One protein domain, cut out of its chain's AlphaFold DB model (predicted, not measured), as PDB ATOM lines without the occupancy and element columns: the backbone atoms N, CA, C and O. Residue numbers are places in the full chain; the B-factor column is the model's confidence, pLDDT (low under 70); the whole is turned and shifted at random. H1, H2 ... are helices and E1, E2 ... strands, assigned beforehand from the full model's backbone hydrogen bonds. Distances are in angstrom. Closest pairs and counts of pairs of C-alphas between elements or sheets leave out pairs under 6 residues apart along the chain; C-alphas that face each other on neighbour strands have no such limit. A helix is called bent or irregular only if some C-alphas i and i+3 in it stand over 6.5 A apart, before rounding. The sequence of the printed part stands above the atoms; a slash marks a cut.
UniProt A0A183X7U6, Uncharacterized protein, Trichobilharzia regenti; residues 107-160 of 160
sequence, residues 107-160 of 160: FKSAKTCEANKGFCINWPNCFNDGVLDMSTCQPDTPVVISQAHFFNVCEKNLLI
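This is residues 107 to 160 of the 160 residues of an uncharacterized protein of Trichobilharzia regenti (UniProt A0A183X7U6). This domain has little regular structure: mostly loops, with one short helix, H1, to one side of a small two-stranded hairpin, E1 and E2, and a tail, residues 147 to 160, with no named element. Only 12 of the 54 printed residues are in named elements, in the order H1, E1, E2; the class is mixed, and the sheet, E1 - E2, is antiparallel. It is compact, with a radius of gyration of the C-alphas of 11.0 A, and spans 27 by 25 by 16 A.

H1, residues 114 to 119, is irregular: C-alphas 115 and 118 are 7.3 A apart. Its O i to N i+4 pairs are within hydrogen-bond range in 0 of 2, its O i to N i+3 pairs in 2 of 3. The closest C-alphas of H1 and E1, residues 131 to 133, are those of Phe 119 and Leu 132, 7.5 A apart. E2, residues 144 to 146, forms an antiparallel hairpin with E1, at 156 degrees between directions; N 132 and O 145 are 2.8 A apart, within hydrogen-bond range. H1 and E2 are apart.

H1 begins at C-alpha 114 (352.999, 221.433, 325.315) and is 10.1 A long. E1 and E2 are each 6.8 A long; E2 ends at C-alpha 146 (341.651, 206.799, 322.161).

The C-alphas farthest apart, of Asp 140 and Glu 155, are 28.4 A apart. The printed part has no cut; the link from H1 to E1 is long. Residues 154 to 160 have pLDDT under 70.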
ATOM      1  N   PHE A 107     347.011 211.634 326.639       92.31
ATOM      2  CA  PHE A 107     346.273 211.854 325.392       92.31
ATOM      3  C   PHE A 107     345.813 213.305 325.203       92.31
ATOM      4  O   PHE A 107     345.030 213.580 324.299       92.31
ATOM      5  N   LYS A 108     346.263 214.259 326.028       92.50
ATOM      6  CA  LYS A 108     345.935 215.676 325.802       92.50
ATOM      7  C   LYS A 108     346.549 216.176 324.500       92.50
ATOM      8  O   LYS A 108     347.652 215.773 324.135       92.50
ATOM      9  N   SER A 109     345.864 217.084 323.820       91.00
ATOM     10  CA  SER A 109     346.403 217.695 322.614       91.00
ATOM     11  C   SER A 109     347.599 218.577 322.947       91.00
ATOM     12  O   SER A 109     347.743 219.114 324.046       91.00
ATOM     13  N   ALA A 110     348.426 218.808 321.935       87.75
ATOM     14  CA  ALA A 110     349.520 219.763 322.009       87.75
ATOM     15  C   ALA A 110     349.059 221.203 322.324       87.75
ATOM     16  O   ALA A 110     349.864 222.015 322.764       87.75
ATOM     17  N   LYS A 111     347.770 221.527 322.122       86.56
ATOM     18  CA  LYS A 111     347.198 222.849 322.433       86.56
ATOM     19  C   LYS A 111     347.028 223.064 323.937       86.56
ATOM     20  O   LYS A 111     347.138 224.192 324.404       86.56
ATOM     21  N   THR A 112     346.726 222.001 324.682       88.25
ATOM     22  CA  THR A 112     346.480 222.046 326.134       88.25
ATOM     23  C   THR A 112     347.645 221.474 326.942       88.25
ATOM     24  O   THR A 112     347.750 221.737 328.139       88.25
ATOM     25  N   CYS A 113     348.541 220.715 326.301       89.25
ATOM     26  CA  CYS A 113     349.728 220.122 326.901       89.25
ATOM     27  C   CYS A 113     350.930 220.218 325.945       89.25
ATOM     28  O   CYS A 113     351.096 219.386 325.053       89.25
ATOM     29  N   GLU A 114     351.812 221.200 326.164       89.81
ATOM     30  CA  GLU A 114     352.999 221.433 325.315       89.81
ATOM     31  C   GLU A 114     353.928 220.205 325.250       89.81
ATOM     32  O   GLU A 114     354.555 219.945 324.224       89.81
ATOM     33  N   ALA A 115     353.967 219.383 326.309       89.81
ATOM     34  CA  ALA A 115     354.746 218.143 326.328       89.81
ATOM     35  C   ALA A 115     354.323 217.149 325.228       89.81
ATOM     36  O   ALA A 115     355.149 216.365 324.758       89.81
ATOM     37  N   ASN A 116     353.069 217.213 324.763       94.50
ATOM     38  CA  ASN A 116     352.559 216.347 323.703       94.50
ATOM     39  C   ASN A 116     352.741 216.911 322.288       94.50
ATOM     40  O   ASN A 116     352.326 216.277 321.317       94.50
ATOM     41  N   LYS A 117     353.404 218.061 322.124       93.56
ATOM     42  CA  LYS A 117     353.637 218.678 320.810       93.56
ATOM     43  C   LYS A 117     354.359 217.774 319.819       93.56
ATOM     44  O   LYS A 117     354.056 217.815 318.633       93.56
ATOM     45  N   GLY A 118     355.248 216.906 320.297       95.12
ATOM     46  CA  GLY A 118     355.935 215.940 319.438       95.12
ATOM     47  C   GLY A 118     355.034 214.868 318.824       95.12
ATOM     48  O   GLY A 118     355.382 214.339 317.771       95.12
ATOM     49  N   PHE A 119     353.875 214.588 319.428       95.56
ATOM     50  CA  PHE A 119     352.886 213.629 318.918       95.56
ATOM     51  C   PHE A 119     351.913 214.255 317.907       95.56
ATOM     52  O   PHE A 119     351.082 213.565 317.328       95.56
ATOM     53  N   CYS A 120     352.011 215.566 317.675       94.62
ATOM     54  CA  CYS A 120     351.235 216.274 316.668       94.62
ATOM     55  C   CYS A 120     351.996 216.285 315.333       94.62
ATOM     56  O   CYS A 120     352.966 217.022 315.158       94.62
ATOM     57  N   ILE A 121     351.555 215.457 314.382       92.25
ATOM     58  CA  ILE A 121     352.253 215.249 313.103       92.25
ATOM     59  C   ILE A 121     352.191 216.502 312.213       92.25
ATOM     60  O   ILE A 121     353.185 216.839 311.571       92.25
ATOM     61  N   ASN A 122     351.065 217.222 312.221       90.50
ATOM     62  CA  ASN A 122     350.798 218.361 311.335       90.50
ATOM     63  C   ASN A 122     350.593 219.670 312.112       90.50
ATOM     64  O   ASN A 122     349.598 220.359 311.916       90.50
ATOM     65  N   TRP A 123     351.507 220.024 313.020       87.62
ATOM     66  CA  TRP A 123     351.374 221.243 313.835       87.62
ATOM     67  C   TRP A 123     351.164 222.514 312.981       87.62
ATOM     68  O   TRP A 123     351.924 222.726 312.035       87.62
ATOM     69  N   PRO A 124     350.192 223.395 313.315       89.94
ATOM     70  CA  PRO A 124     349.285 223.366 314.477       89.94
ATOM     71  C   PRO A 124     347.955 222.608 314.257       89.94
ATOM     72  O   PRO A 124     347.106 222.564 315.153       89.94
ATOM     73  N   ASN A 125     347.763 222.004 313.086       90.56
ATOM     74  CA  ASN A 125     346.556 221.288 312.670       90.56
ATOM     75  C   ASN A 125     346.549 219.844 313.192       90.56
ATOM     76  O   ASN A 125     346.753 218.889 312.445       90.56
ATOM     77  N   CYS A 126     346.299 219.691 314.489       89.00
ATOM     78  CA  CYS A 126     346.158 218.389 315.137       89.00
ATOM     79  C   CYS A 126     344.816 218.236 315.837       89.00
ATOM     80  O   CYS A 126     344.137 219.224 316.148       89.00
ATOM     81  N   PHE A 127     344.466 216.977 316.098       89.50
ATOM     82  CA  PHE A 127     343.284 216.623 316.863       89.50
ATOM     83  C   PHE A 127     343.276 217.282 318.251       89.50
ATOM     84  O   PHE A 127     344.311 217.654 318.813       89.50
ATOM     85  N   ASN A 128     342.066 217.438 318.783       89.94
ATOM     86  CA  ASN A 128     341.841 217.912 320.142       89.94
ATOM     87  C   ASN A 128     342.132 216.794 321.164       89.94
ATOM     88  O   ASN A 128     342.547 215.694 320.807       89.94
ATOM     89  N   ASP A 129     341.953 217.096 322.448       91.75
ATOM     90  CA  ASP A 129     342.285 216.189 323.550       91.75
ATOM     91  C   ASP A 129     341.594 214.819 323.445       91.75
ATOM     92  O   ASP A 129     340.422 214.722 323.083       91.75
ATOM     93  N   GLY A 130     342.328 213.785 323.856       90.88
ATOM     94  CA  GLY A 130     341.866 212.422 324.113       90.88
ATOM     95  C   GLY A 130     342.068 211.429 322.962       90.88
ATOM     96  O   GLY A 130     341.685 210.266 323.100       90.88
ATOM     97  N   VAL A 131     342.712 211.850 321.868       92.62
ATOM     98  CA  VAL A 131     343.039 210.988 320.724       92.62
ATOM     99  C   VAL A 131     344.501 211.119 320.283       92.62
ATOM    100  O   VAL A 131     345.136 212.154 320.485       92.62
ATOM    101  N   LEU A 132     345.033 210.064 319.666       94.19
ATOM    102  CA  LEU A 132     346.376 209.996 319.090       94.19
ATOM    103  C   LEU A 132     346.293 209.556 317.625       94.19
ATOM    104  O   LEU A 132     345.770 208.484 317.329       94.19
ATOM    105  N   ASP A 133     346.830 210.382 316.731       94.25
ATOM    106  CA  ASP A 133     346.995 210.055 315.313       94.25
ATOM    107  C   ASP A 133     348.110 209.015 315.145       94.25
ATOM    108  O   ASP A 133     349.253 209.262 315.540       94.25
ATOM    109  N   MET A 134     347.773 207.853 314.582       95.19
ATOM    110  CA  MET A 134     348.702 206.736 314.413       95.19
ATOM    111  C   MET A 134     349.333 206.673 313.022       95.19
ATOM    112  O   MET A 134     350.098 205.746 312.768       95.19
ATOM    113  N   SER A 135     349.081 207.640 312.137       93.56
ATOM    114  CA  SER A 135     349.494 207.584 310.725       93.56
ATOM    115  C   SER A 135     351.006 207.440 310.487       93.56
ATOM    116  O   SER A 135     351.405 206.929 309.444       93.56
ATOM    117  N   THR A 136     351.869 207.835 311.429       94.00
ATOM    118  CA  THR A 136     353.326 207.604 311.324       94.00
ATOM    119  C   THR A 136     353.778 206.240 311.843       94.00
ATOM    120  O   THR A 136     354.815 205.741 311.412       94.00
ATOM    121  N   CYS A 137     353.030 205.637 312.765       93.06
ATOM    122  CA  CYS A 137     353.322 204.323 313.349       93.06
ATOM    123  C   CYS A 137     352.666 203.185 312.554       93.06
ATOM    124  O   CYS A 137     353.240 202.109 312.405       93.06
ATOM    125  N   GLN A 138     351.469 203.437 312.028       91.75
ATOM    126  CA  GLN A 138     350.698 202.559 311.158       91.75
ATOM    127  C   GLN A 138     350.467 203.286 309.827       91.75
ATOM    128  O   GLN A 138     349.396 203.863 309.619       91.75
ATOM    129  N   PRO A 139     351.488 203.326 308.950       88.69
ATOM    130  CA  PRO A 139     351.365 203.982 307.656       88.69
ATOM    131  C   PRO A 139     350.263 203.336 306.811       88.69
ATOM    132  O   PRO A 139     349.864 202.191 307.027       88.69
ATOM    133  N   ASP A 140     349.757 204.108 305.852       86.50
ATOM    134  CA  ASP A 140     348.767 203.677 304.856       86.50
ATOM    135  C   ASP A 140     347.381 203.296 305.412       86.50
ATOM    136  O   ASP A 140     346.509 202.866 304.657       86.50
ATOM    137  N   THR A 141     347.128 203.510 306.711       86.81
ATOM    138  CA  THR A 141     345.809 203.308 307.334       86.81
ATOM    139  C   THR A 141     345.425 204.512 308.206       86.81
ATOM    140  O   THR A 141     346.220 204.928 309.048       86.81
ATOM    141  N   PRO A 142     344.212 205.085 308.070       89.50
ATOM    142  CA  PRO A 142     343.780 206.237 308.866       89.50
ATOM    143  C   PRO A 142     343.321 205.814 310.276       89.50
ATOM    144  O   PRO A 142     342.148 205.940 310.626       89.50
ATOM    145  N   VAL A 143     344.235 205.269 311.083       92.44
ATOM    146  CA  VAL A 143     343.952 204.834 312.461       92.44
ATOM    147  C   VAL A 143     344.165 205.978 313.446       92.44
ATOM    148  O   VAL A 143     345.170 206.687 313.416       92.44
ATOM    149  N   VAL A 144     343.223 206.111 314.377       93.75
ATOM    150  CA  VAL A 144     343.317 206.992 315.539       93.75
ATOM    151  C   VAL A 144     343.036 206.162 316.788       93.75
ATOM    152  O   VAL A 144     342.116 205.345 316.797       93.75
ATOM    153  N   ILE A 145     343.824 206.364 317.842       93.88
ATOM    154  CA  ILE A 145     343.664 205.659 319.120       93.88
ATOM    155  C   ILE A 145     343.112 206.608 320.176       93.88
ATOM    156  O   ILE A 145     343.556 207.749 320.295       93.88
ATOM    157  N   SER A 146     342.177 206.115 320.983       93.94
ATOM    158  CA  SER A 146     341.651 206.799 322.161       93.94
ATOM    159  C   SER A 146     341.611 205.849 323.352       93.94
ATOM    160  O   SER A 146     341.768 204.633 323.221       93.94
ATOM    161  N   GLN A 147     341.324 206.392 324.532       93.69
ATOM    162  CA  GLN A 147     340.825 205.553 325.619       93.69
ATOM    163  C   GLN A 147     339.423 205.022 325.279       93.69
ATOM    164  O   GLN A 147     338.716 205.597 324.442       93.69
ATOM    165  N   ALA A 148     339.022 203.927 325.929       93.62
ATOM    166  CA  ALA A 148     337.712 203.313 325.726       93.62
ATOM    167  C   ALA A 148     336.581 204.340 325.901       93.62
ATOM    168  O   ALA A 148     336.652 205.193 326.786       93.62
ATOM    169  N   HIS A 149     335.557 204.265 325.043       92.38
ATOM    170  CA  HIS A 149     334.439 205.219 325.008       92.38
ATOM    171  C   HIS A 149     334.874 206.692 324.927       92.38
ATOM    172  O   HIS A 149     334.188 207.562 325.456       92.38
ATOM    173  N   PHE A 150     336.028 206.970 324.309       89.25
ATOM    174  CA  PHE A 150     336.599 208.316 324.236       89.25
ATOM    175  C   PHE A 150     336.759 208.979 325.615       89.25
ATOM    176  O   PHE A 150     336.593 210.186 325.784       89.25
ATOM    177  N   PHE A 151     337.094 208.188 326.634       86.06
ATOM    178  CA  PHE A 151     337.325 208.712 327.973       86.06
ATOM    179  C   PHE A 151     338.415 209.805 327.970       86.06
ATOM    180  O   PHE A 151     339.476 209.646 327.359       86.06
ATOM    181  N   ASN A 152     338.161 210.911 328.678       81.62
ATOM    182  CA  ASN A 152     338.969 212.143 328.680       81.62
ATOM    183  C   ASN A 152     339.073 212.879 327.323       81.62
ATOM    184  O   ASN A 152     339.968 213.710 327.160       81.62
ATOM    185  N   VAL A 153     338.176 212.619 326.367       78.44
ATOM    186  CA  VAL A 153     338.001 213.464 325.172       78.44
ATOM    187  C   VAL A 153     337.079 214.641 325.498       78.44
ATOM    188  O   VAL A 153     336.135 214.519 326.277       78.44
ATOM    189  N   CYS A 154     337.336 215.807 324.899       64.88
ATOM    190  CA  CYS A 154     336.427 216.954 324.994       64.88
ATOM    191  C   CYS A 154     335.096 216.663 324.264       64.88
ATOM    192  O   CYS A 154     335.106 216.420 323.056       64.88
ATOM    193  N   GLU A 155     333.961 216.756 324.974       53.28
ATOM    194  CA  GLU A 155     332.617 216.371 324.492       53.28
ATOM    195  C   GLU A 155     332.172 217.033 323.184       53.28
ATOM    196  O   GLU A 155     331.418 216.436 322.420       53.28
ATOM    197  N   LYS A 156     332.682 218.228 322.859       53.75
ATOM    198  CA  LYS A 156     332.369 218.900 321.585       53.75
ATOM    199  C   LYS A 156     332.794 218.102 320.342       53.75
ATOM    200  O   LYS A 156     332.346 218.441 319.254       53.75
ATOM    201  N   ASN A 157     333.627 217.067 320.490       49.75
ATOM    202  CA  ASN A 157     334.073 216.191 319.400       49.75
ATOM    203  C   ASN A 157     333.418 214.790 319.422       49.75
ATOM    204  O   ASN A 157     333.851 213.931 318.662       49.75
ATOM    205  N   LEU A 158     332.428 214.532 320.292       46.50
ATOM    206  CA  LEU A 158     331.760 213.218 320.411       46.50
ATOM    207  C   LEU A 158     330.510 213.055 319.537       46.50
ATOM    208  O   LEU A 158     329.904 211.986 319.530       46.50
ATOM    209  N   LEU A 159     330.123 214.096 318.800       36.09
ATOM    210  CA  LEU A 159     329.046 214.017 317.820       36.09
ATOM    211  C   LEU A 159     329.640 213.525 316.496       36.09
ATOM    212  O   LEU A 159     330.196 214.312 315.730       36.09
ATOM    213  N   ILE A 160     329.576 212.207 316.306       42.41
ATOM    214  CA  ILE A 160     329.670 211.551 314.996       42.41
ATOM    215  C   ILE A 160     328.348 211.784 314.263       42.41
ATOM    216  O   ILE A 160     327.295 211.656 314.931       42.41
TER     217      ILE A 160